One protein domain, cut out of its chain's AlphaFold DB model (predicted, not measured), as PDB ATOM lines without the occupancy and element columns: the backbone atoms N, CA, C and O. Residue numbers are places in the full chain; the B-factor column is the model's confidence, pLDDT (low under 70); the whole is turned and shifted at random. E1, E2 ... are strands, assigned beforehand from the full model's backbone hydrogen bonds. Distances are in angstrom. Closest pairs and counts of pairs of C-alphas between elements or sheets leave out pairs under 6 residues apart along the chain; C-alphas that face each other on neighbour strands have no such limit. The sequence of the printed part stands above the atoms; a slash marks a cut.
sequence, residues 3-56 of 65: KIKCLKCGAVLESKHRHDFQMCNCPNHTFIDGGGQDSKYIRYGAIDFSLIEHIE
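This is residues 3 to 56 of the 65 residues of an uncharacterized protein of Candidatus Atribacteria bacterium (UniProt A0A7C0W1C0). In a domain with little regular structure, a small three-stranded sheet, E2 - E1 - E5, lies partly face to face with the hairpin E3 and E4. Residues 22 to 23 pair beside E3. The printed part has 54 residues, no named helix and strands E1 to E5 in chain order, both sheets antiparallel. It is all strand, with 18 residues in named elements, and compact: radius of gyration of the C-alphas 10.4 A, spans 30 by 19 by 14 A.

E1 is residues 3 to 6, 10.4 A, from (-47.150, -27.058, -32.579); E2 12 to 15, 10.3 A; E5 52 to 55, 9.7 A, ending at (-50.004, -23.670, -35.516); E3 31 to 33, 6.8 A; E4 43 to 45, 7.0 A.

Inner strand E1 pairs with E5 (N 5 to O 53, 2.8 A) and, as a hairpin, E2 (N 4 to O 13, 2.9 A). In hairpin E3 and E4, N 31 to O 45 is 2.9 A. The closest C-alphas of E2 and E3, Ser 15 and Asp 33, are 6.0 A apart.

The C-alphas of Pro 27 and Gln 37, the two farthest apart, are 31.3 A apart. The printed part has no cut. The link E2 to E3 is long. Residues 36 to 40 have pLDDT under 70.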
ATOM      1  N   LYS A   3     -48.034 -28.219 -32.617       92.38
ATOM      2  CA  LYS A   3     -47.150 -27.058 -32.579       92.38
ATOM      3  C   LYS A   3     -47.886 -25.828 -32.050       92.38
ATOM      4  O   LYS A   3     -49.029 -25.557 -32.414       92.38
ATOM      5  N   ILE A   4     -47.219 -25.089 -31.170       95.25
ATOM      6  CA  ILE A   4     -47.696 -23.811 -30.635       95.25
ATOM      7  C   ILE A   4     -46.576 -22.782 -30.649       95.25
ATOM      8  O   ILE A   4     -45.390 -23.118 -30.639       95.25
ATOM      9  N   LYS A   5     -46.949 -21.510 -30.602       97.75
ATOM     10  CA  LYS A   5     -46.017 -20.398 -30.489       97.75
ATOM     11  C   LYS A   5     -46.352 -19.523 -29.293       97.75
ATOM     12  O   LYS A   5     -47.499 -19.156 -29.057       97.75
ATOM     13  N   CYS A   6     -45.314 -19.170 -28.546       98.50
ATOM     14  CA  CYS A   6     -45.392 -18.187 -27.481       98.50
ATOM     15  C   CYS A   6     -45.315 -16.781 -28.082       98.50
ATOM     16  O   CYS A   6     -44.254 -16.357 -28.540       98.50
ATOM     17  N   LEU A   7     -46.402 -16.013 -28.030       98.38
ATOM     18  CA  LEU A   7     -46.439 -14.633 -28.528       98.38
ATOM     19  C   LEU A   7     -45.586 -13.672 -27.687       98.38
ATOM     20  O   LEU A   7     -45.227 -12.594 -28.155       98.38
ATOM     21  N   LYS A   8     -45.202 -14.062 -26.461       98.31
ATOM     22  CA  LYS A   8     -44.341 -13.243 -25.594       98.31
ATOM     23  C   LYS A   8     -42.890 -13.185 -26.069       98.31
ATOM     24  O   LYS A   8     -42.276 -12.125 -25.994       98.31
ATOM     25  N   CYS A   9     -42.320 -14.322 -26.464       98.31
ATOM     26  CA  CYS A   9     -40.903 -14.429 -26.831       98.31
ATOM     27  C   CYS A   9     -40.664 -14.924 -28.260       98.31
ATOM     28  O   CYS A   9     -39.519 -14.982 -28.694       98.31
ATOM     29  N   GLY A  10     -41.720 -15.297 -28.981       98.12
ATOM     30  CA  GLY A  10     -41.647 -15.831 -30.338       98.12
ATOM     31  C   GLY A  10     -41.213 -17.295 -30.430       98.12
ATOM     32  O   GLY A  10     -41.112 -17.807 -31.541       98.12
ATOM     33  N   ALA A  11     -40.960 -17.981 -29.309       98.00
ATOM     34  CA  ALA A  11     -40.547 -19.383 -29.325       98.00
ATOM     35  C   ALA A  11     -41.650 -20.279 -29.903       98.00
ATOM     36  O   ALA A  11     -42.796 -20.220 -29.451       98.00
ATOM     37  N   VAL A  12     -41.279 -21.126 -30.863       97.00
ATOM     38  CA  VAL A  12     -42.128 -22.184 -31.418       97.00
ATOM     39  C   VAL A  12     -41.793 -23.483 -30.694       97.00
ATOM     40  O   VAL A  12     -40.626 -23.864 -30.624       97.00
ATOM     41  N   LEU A  13     -42.807 -24.133 -30.133       95.19
ATOM     42  CA  LEU A  13     -42.691 -25.383 -29.394       95.19
ATOM     43  C   LEU A  13     -43.466 -26.461 -30.144       95.19
ATOM     44  O   LEU A  13     -44.629 -26.264 -30.493       95.19
ATOM     45  N   GLU A  14     -42.819 -27.593 -30.379       92.44
ATOM     46  CA  GLU A  14     -43.373 -28.718 -31.122       92.44
ATOM     47  C   GLU A  14     -43.252 -29.978 -30.278       92.44
ATOM     48  O   GLU A  14     -42.182 -30.261 -29.752       92.44
ATOM     49  N   SER A  15     -44.344 -30.727 -30.171       88.44
ATOM     50  CA  SER A  15     -44.371 -32.020 -29.501       88.44
ATOM     51  C   SER A  15     -44.673 -33.116 -30.521       88.44
ATOM     52  O   SER A  15     -45.717 -33.110 -31.190       88.44
ATOM     53  N   LYS A  16     -43.732 -34.054 -30.660       83.75
ATOM     54  CA  LYS A  16     -43.774 -35.123 -31.674       83.75
ATOM     55  C   LYS A  16     -44.349 -36.430 -31.140       83.75
ATOM     56  O   LYS A  16     -44.969 -37.183 -31.895       83.75
ATOM     57  N   HIS A  17     -44.147 -36.705 -29.852       81.69
ATOM     58  CA  HIS A  17     -44.475 -37.988 -29.233       81.69
ATOM     59  C   HIS A  17     -45.126 -37.832 -27.854       81.69
ATOM     60  O   HIS A  17     -45.090 -36.781 -27.209       81.69
ATOM     61  N   ARG A  18     -45.761 -38.912 -27.388       80.06
ATOM     62  CA  ARG A  18     -46.381 -38.958 -26.067       80.06
ATOM     63  C   ARG A  18     -45.269 -38.804 -25.025       80.06
ATOM     64  O   ARG A  18     -44.352 -39.618 -25.015       80.06
ATOM     65  N   HIS A  19     -45.397 -37.808 -24.145       82.19
ATOM     66  CA  HIS A  19     -44.385 -37.406 -23.155       82.19
ATOM     67  C   HIS A  19     -43.185 -36.614 -23.714       82.19
ATOM     68  O   HIS A  19     -42.080 -36.713 -23.184       82.19
ATOM     69  N   ASP A  20     -43.399 -35.818 -24.764       88.06
ATOM     70  CA  ASP A  20     -42.435 -34.846 -25.289       88.06
ATOM     71  C   ASP A  20     -42.710 -33.438 -24.725       88.06
ATOM     72  O   ASP A  20     -43.373 -32.608 -25.347       88.06
ATOM     73  N   PHE A  21     -42.252 -33.190 -23.494       93.56
ATOM     74  CA  PHE A  21     -42.441 -31.901 -22.824       93.56
ATOM     75  C   PHE A  21     -41.454 -30.856 -23.354       93.56
ATOM     76  O   PHE A  21     -40.244 -30.971 -23.157       93.56
ATOM     77  N   GLN A  22     -41.989 -29.787 -23.937       96.00
ATOM     78  CA  GLN A  22     -41.238 -28.631 -24.414       96.00
ATOM     79  C   GLN A  22     -41.764 -27.362 -23.742       96.00
ATOM     80  O   GLN A  22     -42.971 -27.134 -23.694       96.00
ATOM     81  N   MET A  23     -40.869 -26.505 -23.248       97.75
ATOM     82  CA  MET A  23     -41.231 -25.245 -22.592       97.75
ATOM     83  C   MET A  23     -40.246 -24.139 -22.960       97.75
ATOM     84  O   MET A  23     -39.035 -24.350 -23.006       97.75
ATOM     85  N   CYS A  24     -40.763 -22.934 -23.192       98.12
ATOM     86  CA  CYS A  24     -39.923 -21.753 -23.364       98.12
ATOM     87  C   CYS A  24     -39.457 -21.183 -22.010       98.12
ATOM     88  O   CYS A  24     -40.173 -21.231 -21.014       98.12
ATOM     89  N   ASN A  25     -38.294 -20.531 -21.993       98.06
ATOM     90  CA  ASN A  25     -37.714 -19.956 -20.768       98.06
ATOM     91  C   ASN A  25     -38.120 -18.493 -20.507       98.06
ATOM     92  O   ASN A  25     -37.493 -17.807 -19.703       98.06
ATOM     93  N   CYS A  26     -39.123 -17.972 -21.220       98.38
ATOM     94  CA  CYS A  26     -39.590 -16.605 -20.992       98.38
ATOM     95  C   CYS A  26     -40.578 -16.553 -19.816       98.38
ATOM     96  O   CYS A  26     -41.188 -17.573 -19.506       98.38
ATOM     97  N   PRO A  27     -40.849 -15.373 -19.233       98.44
ATOM     98  CA  PRO A  27     -41.764 -15.249 -18.097       98.44
ATOM     99  C   PRO A  27     -43.205 -15.718 -18.336       98.44
ATOM    100  O   PRO A  27     -43.963 -15.777 -17.381       98.44
ATOM    101  N   ASN A  28     -43.611 -16.009 -19.580       98.38
ATOM    102  CA  ASN A  28     -44.928 -16.586 -19.862       98.38
ATOM    103  C   ASN A  28     -44.984 -18.108 -19.632       98.38
ATOM    104  O   ASN A  28     -46.075 -18.660 -19.562       98.38
ATOM    105  N   HIS A  29     -43.830 -18.787 -19.550       98.25
ATOM    106  CA  HIS A  29     -43.707 -20.243 -19.370       98.25
ATOM    107  C   HIS A  29     -44.655 -21.067 -20.259       98.25
ATOM    108  O   HIS A  29     -45.268 -22.033 -19.809       98.25
ATOM    109  N   THR A  30     -44.799 -20.678 -21.530       98.56
ATOM    110  CA  THR A  30     -45.568 -21.467 -22.499       98.56
ATOM    111  C   THR A  30     -44.928 -22.840 -22.661       98.56
ATOM    112  O   THR A  30     -43.707 -22.919 -22.839       98.56
ATOM    113  N   PHE A  31     -45.744 -23.892 -22.613       97.62
ATOM    114  CA  PHE A  31     -45.321 -25.276 -22.789       97.62
ATOM    115  C   PHE A  31     -46.319 -26.079 -23.624       97.62
ATOM    116  O   PHE A  31     -47.509 -25.761 -23.681       97.62
ATOM    117  N   ILE A  32     -45.813 -27.149 -24.227       94.81
ATOM    118  CA  ILE A  32     -46.574 -28.209 -24.885       94.81
ATOM    119  C   ILE A  32     -46.029 -29.557 -24.409       94.81
ATOM    120  O   ILE A  32     -44.836 -29.694 -24.155       94.81
ATOM    121  N   ASP A  33     -46.905 -30.539 -24.236       92.31
ATOM    122  CA  ASP A  33     -46.536 -31.905 -23.880       92.31
ATOM    123  C   ASP A  33     -47.546 -32.905 -24.428       92.31
ATOM    124  O   ASP A  33     -48.760 -32.773 -24.241       92.31
ATOM    125  N   GLY A  34     -47.024 -33.948 -25.057       85.69
ATOM    126  CA  GLY A  34     -47.828 -34.962 -25.716       85.69
ATOM    127  C   GLY A  34     -48.211 -34.558 -27.134       85.69
ATOM    128  O   GLY A  34     -48.140 -33.395 -27.526       85.69
ATOM    129  N   GLY A  35     -48.531 -35.558 -27.937       71.25
ATOM    130  CA  GLY A  35     -48.589 -35.473 -29.390       71.25
ATOM    131  C   GLY A  35     -48.133 -36.807 -29.972       71.25
ATOM    132  O   GLY A  35     -47.450 -37.574 -29.307       71.25
ATOM    133  N   GLY A  36     -48.571 -37.160 -31.172       65.50
ATOM    134  CA  GLY A  36     -48.279 -38.455 -31.798       65.50
ATOM    135  C   GLY A  36     -49.426 -38.899 -32.703       65.50
ATOM    136  O   GLY A  36     -50.374 -38.140 -32.890       65.50
ATOM    137  N   GLN A  37     -49.346 -40.119 -33.247       60.03
ATOM    138  CA  GLN A  37     -50.413 -40.704 -34.084       60.03
ATOM    139  C   GLN A  37     -51.748 -40.825 -33.327       60.03
ATOM    140  O   GLN A  37     -52.811 -40.641 -33.909       60.03
ATOM    141  N   ASP A  38     -51.701 -41.041 -32.010       61.06
ATOM    142  CA  ASP A  38     -52.868 -40.935 -31.135       61.06
ATOM    143  C   ASP A  38     -53.029 -39.488 -30.642       61.06
ATOM    144  O   ASP A  38     -52.593 -39.119 -29.549       61.06
ATOM    145  N   SER A  39     -53.703 -38.662 -31.445       58.84
ATOM    146  CA  SER A  39     -54.006 -37.237 -31.199       58.84
ATOM    147  C   SER A  39     -54.805 -36.935 -29.915       58.84
ATOM    148  O   SER A  39     -55.093 -35.780 -29.609       58.84
ATOM    149  N   LYS A  40     -55.155 -37.955 -29.123       69.38
ATOM    150  CA  LYS A  40     -55.992 -37.846 -27.917       69.38
ATOM    151  C   LYS A  40     -55.254 -37.318 -26.683       69.38
ATOM    152  O   LYS A  40     -55.899 -37.064 -25.669       69.38
ATOM    153  N   TYR A  41     -53.928 -37.176 -26.732       75.38
ATOM    154  CA  TYR A  41     -53.132 -36.702 -25.598       75.38
ATOM    155  C   TYR A  41     -52.199 -35.558 -26.007       75.38
ATOM    156  O   TYR A  41     -51.015 -35.767 -26.257       75.38
ATOM    157  N   ILE A  42     -52.752 -34.346 -26.053       87.75
ATOM    158  CA  ILE A  42     -52.015 -33.084 -26.170       87.75
ATOM    159  C   ILE A  42     -52.379 -32.213 -24.976       87.75
ATOM    160  O   ILE A  42     -53.553 -32.035 -24.648       87.75
ATOM    161  N   ARG A  43     -51.358 -31.665 -24.326       92.12
ATOM    162  CA  ARG A  43     -51.482 -30.672 -23.266       92.12
ATOM    163  C   ARG A  43     -50.661 -29.458 -23.652       92.12
ATOM    164  O   ARG A  43     -49.538 -29.594 -24.122       92.12
ATOM    165  N   TYR A  44     -51.203 -28.278 -23.419       94.69
ATOM    166  CA  TYR A  44     -50.477 -27.023 -23.540       94.69
ATOM    167  C   TYR A  44     -50.922 -26.081 -22.428       94.69
ATOM    168  O   TYR A  44     -51.997 -26.243 -21.846       94.69
ATOM    169  N   GLY A  45     -50.086 -25.103 -22.121       97.00
ATOM    170  CA  GLY A  45     -50.406 -24.095 -21.125       97.00
ATOM    171  C   GLY A  45     -49.385 -22.973 -21.101       97.00
ATOM    172  O   GLY A  45     -48.342 -23.045 -21.747       97.00
ATOM    173  N   ALA A  46     -49.719 -21.921 -20.367       98.19
ATOM    174  CA  ALA A  46     -48.868 -20.772 -20.101       98.19
ATOM    175  C   ALA A  46     -49.383 -20.039 -18.854       98.19
ATOM    176  O   ALA A  46     -50.451 -20.362 -18.331       98.19
ATOM    177  N   ILE A  47     -48.643 -19.031 -18.400       98.25
ATOM    178  CA  ILE A  47     -49.125 -18.074 -17.399       98.25
ATOM    179  C   ILE A  47     -50.259 -17.222 -17.985       98.25
ATOM    180  O   ILE A  47     -51.312 -17.105 -17.364       98.25
ATOM    181  N   ASP A  48     -50.068 -16.677 -19.187       98.19
ATOM    182  CA  ASP A  48     -51.111 -15.998 -19.954       98.19
ATOM    183  C   ASP A  48     -51.450 -16.812 -21.210       98.19
ATOM    184  O   ASP A  48     -50.660 -16.908 -22.159       98.19
ATOM    185  N   PHE A  49     -52.643 -17.409 -21.207       97.75
ATOM    186  CA  PHE A  49     -53.157 -18.217 -22.314       97.75
ATOM    187  C   PHE A  49     -53.441 -17.391 -23.571       97.75
ATOM    188  O   PHE A  49     -53.393 -17.943 -24.667       97.75
ATOM    189  N   SER A  50     -53.680 -16.080 -23.450       98.31
ATOM    190  CA  SER A  50     -53.883 -15.207 -24.616       98.31
ATOM    191  C   SER A  50     -52.613 -15.031 -25.454       98.31
ATOM    192  O   SER A  50     -52.672 -14.584 -26.596       98.31
ATOM    193  N   LEU A  51     -51.457 -15.418 -24.903       98.19
ATOM    194  CA  LEU A  51     -50.156 -15.368 -25.560       98.19
ATOM    195  C   LEU A  51     -49.753 -16.713 -26.189       98.19
ATOM    196  O   LEU A  51     -48.570 -16.920 -26.472       98.19
ATOM    197  N   ILE A  52     -50.706 -17.626 -26.392       97.88
ATOM    198  CA  ILE A  52     -50.511 -18.892 -27.105       97.88
ATOM    199  C   ILE A  52     -51.175 -18.796 -28.483       97.88
ATOM    200  O   ILE A  52     -52.369 -18.538 -28.590       97.88
ATOM    201  N   GLU A  53     -50.396 -19.044 -29.531       97.44
ATOM    202  CA  GLU A  53     -50.865 -19.190 -30.912       97.44
ATOM    203  C   GLU A  53     -50.758 -20.667 -31.322       97.44
ATOM    204  O   GLU A  53     -49.690 -21.270 -31.187       97.44
ATOM    205  N   HIS A  54     -51.855 -21.260 -31.797       93.62
ATOM    206  CA  HIS A  54     -51.863 -22.616 -32.350       93.62
ATOM    207  C   HIS A  54     -51.386 -22.591 -33.798       93.62
ATOM    208  O   HIS A  54     -51.844 -21.762 -34.580       93.62
ATOM    209  N   ILE A  55     -50.476 -23.500 -34.145       92.31
ATOM    210  CA  ILE A  55     -50.004 -23.670 -35.516       92.31
ATOM    211  C   ILE A  55     -50.613 -24.971 -36.031       92.31
ATOM    212  O   ILE A  55     -50.249 -26.055 -35.575       92.31
ATOM    213  N   GLU A  56     -51.580 -24.840 -36.935       79.88
ATOM    214  CA  GLU A  56     -52.117 -25.962 -37.700       79.88
ATOM    215  C   GLU A  56     -51.105 -26.308 -38.796       79.88
ATOM    216  O   GLU A  56     -50.683 -25.437 -39.556       79.88
TER     217      GLU A  56